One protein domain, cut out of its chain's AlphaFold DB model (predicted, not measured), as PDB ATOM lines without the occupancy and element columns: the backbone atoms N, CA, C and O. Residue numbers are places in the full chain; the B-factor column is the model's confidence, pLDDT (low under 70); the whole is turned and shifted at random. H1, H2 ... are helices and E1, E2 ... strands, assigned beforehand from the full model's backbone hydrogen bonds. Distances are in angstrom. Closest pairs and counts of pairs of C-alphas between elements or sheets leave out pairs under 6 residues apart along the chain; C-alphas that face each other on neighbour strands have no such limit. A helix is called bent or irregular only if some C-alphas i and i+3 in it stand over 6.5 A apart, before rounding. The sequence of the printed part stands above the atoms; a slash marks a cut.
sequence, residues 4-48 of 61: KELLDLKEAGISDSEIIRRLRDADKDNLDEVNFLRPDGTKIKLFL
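AT A GLANCE: This is residues 4 to 48 of the 61 residues of an uncharacterized protein of Candidatus Woesearchaeota archaeon (UniProt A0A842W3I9). A single helix, H1, packs on the E1 side of a two-stranded antiparallel hairpin, E1 and E2; after H1 the chain folds back through a tight link into E1. The first stretch, residues 4 to 15, winds beside H1 without a named element. The printed part has 45 residues, with one named helix and two named strands in the order H1, E1, E2, and the sheet order is E1 - E2. Its class is mixed, helices and strands, with 13 helix and 10 strand residues among the 23 in named elements. The whole is compact, with a radius of gyration of the C-alphas of 10.0 A, yet elongated in outline, spanning 27 by 17 by 15 A.

IN THESE COORDINATES: The printed part begins at Lys 4, whose C-alpha is at (-20.160, 31.384, -25.684). Residues 4 to 15 form a stretch of 12 residues with no named element, and their C-alphas lie 7 to 12 A from the mean of all C-alphas. H1 follows at residues 16 to 28, from C-alpha 16 at (-26.390, 28.164, -26.917) to C-alpha 28 at (-25.007, 14.615, -14.587), a length of 18.4 A; it is not bent. E1 is residues 33 to 37 and measures 13.3 A. E2 is residues 43 to 47, 12.8 A long, and ends with C-alpha 47 at (-11.901, 20.975, -19.568).

HOW THE PARTS SIT: E1 and E2 are antiparallel neighbours and form a hairpin, with 158 degrees between their N-to-C directions. C-alphas 33 and 47 face each other at 4.6 A, and C-alphas 37 and 43 do so at 4.8 A. Across the pair, N 34 and O 46 are within hydrogen-bond range at 2.8 A, as are N 46 and O 34 at 2.9 A. H1 and E1 have 6 pairs of C-alphas within 8 A, the closest being those of Ala 26 and Val 34, 6.3 A apart. Their centres are 9.5 A apart. H1 and E2 are apart, with no C-alpha of the one within 8 A of the other. In H1 every O i to N i+4 pair is within hydrogen-bond range.

THE WHOLE: The two C-alphas farthest apart are those of Asn 30 and Asp 40, at 27.9 A. The first and last printed C-alphas, of Lys 4 and Leu 48, are 14.1 A apart. The link from H1 to E1 has 4 residues and the link from E1 to E2 has 5; both are tight. The printed part has no cut, and it covers residues 4 to 48 of a full chain of 61. The mean pLDDT of the printed part of this predicted model is 84.8, and no printed residue is under 70.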
ATOM      1  N   LYS A   4     -21.157  31.673 -24.644       74.62
ATOM      2  CA  LYS A   4     -20.160  31.384 -25.684       74.62
ATOM      3  C   LYS A   4     -18.838  32.127 -25.532       74.62
ATOM      4  O   LYS A   4     -17.819  31.596 -25.947       74.62
ATOM      5  N   GLU A   5     -18.853  33.341 -24.993       78.62
ATOM      6  CA  GLU A   5     -17.637  34.130 -24.766       78.62
ATOM      7  C   GLU A   5     -16.865  33.587 -23.566       78.62
ATOM      8  O   GLU A   5     -15.647  33.489 -23.622       78.62
ATOM      9  N   LEU A   6     -17.579  33.162 -22.517       76.62
ATOM     10  CA  LEU A   6     -16.973  32.544 -21.332       76.62
ATOM     11  C   LEU A   6     -16.279  31.215 -21.654       76.62
ATOM     12  O   LEU A   6     -15.308  30.857 -21.001       76.62
ATOM     13  N   LEU A   7     -16.789  30.488 -22.648       79.06
ATOM     14  CA  LEU A   7     -16.306  29.161 -23.029       79.06
ATOM     15  C   LEU A   7     -15.415  29.170 -24.281       79.06
ATOM     16  O   LEU A   7     -15.054  28.104 -24.769       79.06
ATOM     17  N   ASP A   8     -15.105  30.346 -24.832       80.06
ATOM     18  CA  ASP A   8     -14.376  30.503 -26.101       80.06
ATOM     19  C   ASP A   8     -14.990  29.698 -27.279       80.06
ATOM     20  O   ASP A   8     -14.320  29.161 -28.159       80.06
ATOM     21  N   LEU A   9     -16.327  29.598 -27.303       82.25
ATOM     22  CA  LEU A   9     -17.111  28.859 -28.307       82.25
ATOM     23  C   LEU A   9     -17.756  29.768 -29.366       82.25
ATOM     24  O   LEU A   9     -18.590  29.313 -30.151       82.25
ATOM     25  N   LYS A  10     -17.400  31.057 -29.408       77.94
ATOM     26  CA  LYS A  10     -18.032  32.057 -30.287       77.94
ATOM     27  C   LYS A  10     -17.932  31.701 -31.776       77.94
ATOM     28  O   LYS A  10     -18.930  31.769 -32.485       77.94
ATOM     29  N   GLU A  11     -16.762  31.242 -32.210       80.75
ATOM     30  CA  GLU A  11     -16.474  30.868 -33.605       80.75
ATOM     31  C   GLU A  11     -16.785  29.388 -33.903       80.75
ATOM     32  O   GLU A  11     -16.536  28.890 -34.998       80.75
ATOM     33  N   ALA A  12     -17.323  28.642 -32.932       79.94
ATOM     34  CA  ALA A  12     -17.530  27.202 -33.073       79.94
ATOM     35  C   ALA A  12     -18.776  26.831 -33.898       79.94
ATOM     36  O   ALA A  12     -18.949  25.664 -34.240       79.94
ATOM     37  N   GLY A  13     -19.666  27.788 -34.191       82.94
ATOM     38  CA  GLY A  13     -20.927  27.524 -34.896       82.94
ATOM     39  C   GLY A  13     -21.937  26.697 -34.085       82.94
ATOM     40  O   GLY A  13     -22.849  26.103 -34.654       82.94
ATOM     41  N   ILE A  14     -21.777  26.640 -32.761       85.38
ATOM     42  CA  ILE A  14     -22.610  25.843 -31.851       85.38
ATOM     43  C   ILE A  14     -23.725  26.729 -31.287       85.38
ATOM     44  O   ILE A  14     -23.497  27.894 -30.958       85.38
ATOM     45  N   SER A  15     -24.952  26.219 -31.175       87.25
ATOM     46  CA  SER A  15     -26.050  26.967 -30.550       87.25
ATOM     47  C   SER A  15     -25.893  27.023 -29.027       87.25
ATOM     48  O   SER A  15     -25.358  26.105 -28.411       87.25
ATOM     49  N   ASP A  16     -26.416  28.070 -28.386       84.88
ATOM     50  CA  ASP A  16     -26.390  28.164 -26.917       84.88
ATOM     51  C   ASP A  16     -27.169  27.018 -26.255       84.88
ATOM     52  O   ASP A  16     -26.776  26.516 -25.205       84.88
ATOM     53  N   SER A  17     -28.237  26.545 -26.904       87.56
ATOM     54  CA  SER A  17     -29.010  25.384 -26.457       87.56
ATOM     55  C   SER A  17     -28.193  24.089 -26.450       87.56
ATOM     56  O   SER A  17     -28.308  23.310 -25.506       87.56
ATOM     57  N   GLU A  18     -27.350  23.869 -27.462       88.38
ATOM     58  CA  GLU A  18     -26.458  22.707 -27.515       88.38
ATOM     59  C   GLU A  18     -25.375  22.804 -26.441       88.38
ATOM     60  O   GLU A  18     -25.083  21.810 -25.781       88.38
ATOM     61  N   ILE A  19     -24.838  24.008 -26.214       87.62
ATOM     62  CA  ILE A  19     -23.869  24.267 -25.144       87.62
ATOM     63  C   ILE A  19     -24.466  23.893 -23.788       87.62
ATOM     64  O   ILE A  19     -23.907  23.060 -23.083       87.62
ATOM     65  N   ILE A  20     -25.637  24.435 -23.452       87.44
ATOM     66  CA  ILE A  20     -26.307  24.162 -22.173       87.44
ATOM     67  C   ILE A  20     -26.616  22.670 -22.013       87.44
ATOM     68  O   ILE A  20     -26.426  22.122 -20.928       87.44
ATOM     69  N   ARG A  21     -27.075  22.002 -23.079       90.31
ATOM     70  CA  ARG A  21     -27.360  20.562 -23.053       90.31
ATOM     71  C   ARG A  21     -26.107  19.754 -22.723       90.31
ATOM     72  O   ARG A  21     -26.130  18.969 -21.785       90.31
ATOM     73  N   ARG A  22     -25.007  20.002 -23.436       87.62
ATOM     74  CA  ARG A  22     -23.727  19.303 -23.243       87.62
ATOM     75  C   ARG A  22     -23.143  19.523 -21.852       87.62
ATOM     76  O   ARG A  22     -22.639  18.578 -21.261       87.62
ATOM     77  N   LEU A  23     -23.234  20.748 -21.336       87.19
ATOM     78  CA  LEU A  23     -22.799  21.072 -19.976       87.19
ATOM     79  C   LEU A  23     -23.630  20.326 -18.927       87.19
ATOM     80  O   LEU A  23     -23.070  19.774 -17.989       87.19
ATOM     81  N   ARG A  24     -24.956  20.272 -19.098       87.12
ATOM     82  CA  ARG A  24     -25.852  19.555 -18.181       87.12
ATOM     83  C   ARG A  24     -25.623  18.045 -18.204       87.12
ATOM     84  O   ARG A  24     -25.682  17.410 -17.157       87.12
ATOM     85  N   ASP A  25     -25.394  17.478 -19.384       89.06
ATOM     86  CA  ASP A  25     -25.097  16.053 -19.526       89.06
ATOM     87  C   ASP A  25     -23.758  15.718 -18.845       89.06
ATOM     88  O   ASP A  25     -23.683  14.758 -18.085       89.06
ATOM     89  N   ALA A  26     -22.736  16.558 -19.033       85.94
ATOM     90  CA  ALA A  26     -21.443  16.398 -18.373       85.94
ATOM     91  C   ALA A  26     -21.531  16.505 -16.844       85.94
ATOM     92  O   ALA A  26     -20.939  15.685 -16.152       85.94
ATOM     93  N   ASP A  27     -22.306  17.456 -16.319       84.62
ATOM     94  CA  ASP A  27     -22.570  17.592 -14.881       84.62
ATOM     95  C   ASP A  27     -23.246  16.334 -14.309       84.62
ATOM     96  O   ASP A  27     -22.779  15.750 -13.333       84.62
ATOM     97  N   LYS A  28     -24.290  15.835 -14.985       85.88
ATOM     98  CA  LYS A  28     -25.007  14.615 -14.587       85.88
ATOM     99  C   LYS A  28     -24.105  13.377 -14.567       85.88
ATOM    100  O   LYS A  28     -24.258  12.525 -13.690       85.88
ATOM    101  N   ASP A  29     -23.202  13.275 -15.534       85.31
ATOM    102  CA  ASP A  29     -22.286  12.146 -15.688       85.31
ATOM    103  C   ASP A  29     -20.974  12.336 -14.897       85.31
ATOM    104  O   ASP A  29     -20.087  11.484 -14.963       85.31
ATOM    105  N   ASN A  30     -20.856  13.422 -14.119       80.81
ATOM    106  CA  ASN A  30     -19.660  13.827 -13.379       80.81
ATOM    107  C   ASN A  30     -18.389  13.882 -14.245       80.81
ATOM    108  O   ASN A  30     -17.326  13.392 -13.860       80.81
ATOM    109  N   LEU A  31     -18.503  14.459 -15.438       81.06
ATOM    110  CA  LEU A  31     -17.404  14.598 -16.384       81.06
ATOM    111  C   LEU A  31     -16.716  15.954 -16.225       81.06
ATOM    112  O   LEU A  31     -17.353  16.998 -16.332       81.06
ATOM    113  N   ASP A  32     -15.392  15.923 -16.091       84.69
ATOM    114  CA  ASP A  32     -14.540  17.121 -16.130       84.69
ATOM    115  C   ASP A  32     -14.281  17.626 -17.562       84.69
ATOM    116  O   ASP A  32     -13.648  18.658 -17.777       84.69
ATOM    117  N   GLU A  33     -14.717  16.875 -18.579       86.62
ATOM    118  CA  GLU A  33     -14.467  17.182 -19.986       86.62
ATOM    119  C   GLU A  33     -15.768  17.189 -20.791       86.62
ATOM    120  O   GLU A  33     -16.508  16.205 -20.838       86.62
ATOM    121  N   VAL A  34     -15.994  18.282 -21.520       89.56
ATOM    122  CA  VAL A  34     -17.107  18.431 -22.454       89.56
ATOM    123  C   VAL A  34     -16.576  18.503 -23.875       89.56
ATOM    124  O   VAL A  34     -15.762  19.358 -24.224       89.56
ATOM    125  N   ASN A  35     -17.060  17.593 -24.716       89.06
ATOM    126  CA  ASN A  35     -16.697  17.535 -26.124       89.06
ATOM    127  C   ASN A  35     -17.766  18.211 -26.980       89.06
ATOM    128  O   ASN A  35     -18.941  17.833 -26.967       89.06
ATOM    129  N   PHE A  36     -17.323  19.159 -27.790       89.00
ATOM    130  CA  PHE A  36     -18.130  19.900 -28.740       89.00
ATOM    131  C   PHE A  36     -17.680  19.585 -30.165       89.00
ATOM    132  O   PHE A  36     -16.486  19.470 -30.431       89.00
ATOM    133  N   LEU A  37     -18.632  19.459 -31.089       87.06
ATOM    134  CA  LEU A  37     -18.341  19.248 -32.504       87.06
ATOM    135  C   LEU A  37     -18.715  20.506 -33.282       87.06
ATOM    136  O   LEU A  37     -19.863  20.947 -33.237       87.06
ATOM    137  N   ARG A  38     -17.743  21.074 -33.990       85.94
ATOM    138  CA  ARG A  38     -17.979  22.155 -34.943       85.94
ATOM    139  C   ARG A  38     -18.653  21.613 -36.214       85.94
ATOM    140  O   ARG A  38     -18.484  20.434 -36.533       85.94
ATOM    141  N   PRO A  39     -19.354  22.460 -36.987       84.44
ATOM    142  CA  PRO A  39     -19.928  22.070 -38.278       84.44
ATOM    143  C   PRO A  39     -18.907  21.528 -39.290       84.44
ATOM    144  O   PRO A  39     -19.268  20.739 -40.157       84.44
ATOM    145  N   ASP A  40     -17.637  21.924 -39.170       86.31
ATOM    146  CA  ASP A  40     -16.524  21.452 -40.006       86.31
ATOM    147  C   ASP A  40     -15.959  20.079 -39.573       86.31
ATOM    148  O   ASP A  40     -15.036  19.560 -40.196       86.31
ATOM    149  N   GLY A  41     -16.511  19.477 -38.513       84.69
ATOM    150  CA  GLY A  41     -16.064  18.201 -37.952       84.69
ATOM    151  C   GLY A  41     -14.935  18.317 -36.922       84.69
ATOM    152  O   GLY A  41     -14.548  17.306 -36.327       84.69
ATOM    153  N   THR A  42     -14.428  19.521 -36.650       88.31
ATOM    154  CA  THR A  42     -13.413  19.758 -35.618       88.31
ATOM    155  C   THR A  42     -14.003  19.521 -34.231       88.31
ATOM    156  O   THR A  42     -15.071  20.035 -33.891       88.31
ATOM    157  N   LYS A  43     -13.287  18.766 -33.394       88.19
ATOM    158  CA  LYS A  43     -13.652  18.564 -31.988       88.19
ATOM    159  C   LYS A  43     -12.991  19.624 -31.114       88.19
ATOM    160  O   LYS A  43     -11.774  19.779 -31.155       88.19
ATOM    161  N   ILE A  44     -13.786  20.305 -30.300       87.81
ATOM    162  CA  ILE A  44     -13.315  21.191 -29.235       87.81
ATOM    163  C   ILE A  44     -13.512  20.461 -27.912       87.81
ATOM    164  O   ILE A  44     -14.606  19.974 -27.626       87.81
ATOM    165  N   LYS A  45     -12.451  20.395 -27.114       88.81
ATOM    166  CA  LYS A  45     -12.484  19.857 -25.756       88.81
ATOM    167  C   LYS A  45     -12.468  21.011 -24.775       88.81
ATOM    168  O   LYS A  45     -11.545  21.820 -24.799       88.81
ATOM    169  N   LEU A  46     -13.481  21.068 -23.927       86.88
ATOM    170  CA  LEU A  46     -13.558  21.993 -22.811       86.88
ATOM    171  C   LEU A  46     -13.302  21.207 -21.539       86.88
ATOM    172  O   LEU A  46     -14.093  20.338 -21.183       86.88
ATOM    173  N   PHE A  47     -12.180  21.499 -20.891       84.25
ATOM    174  CA  PHE A  47     -11.901  20.975 -19.568       84.25
ATOM    175  C   PHE A  47     -12.549  21.914 -18.556       84.25
ATOM    176  O   PHE A  47     -12.121  23.055 -18.381       84.25
ATOM    177  N   LEU A  48     -13.629  21.439 -17.959       77.88
ATOM    178  CA  LEU A  48     -14.316  22.062 -16.848       77.88
ATOM    179  C   LEU A  48     -14.035  21.145 -15.663       77.88
ATOM    180  O   LEU A  48     -14.901  20.329 -15.350       77.88
TER     181      LEU A  48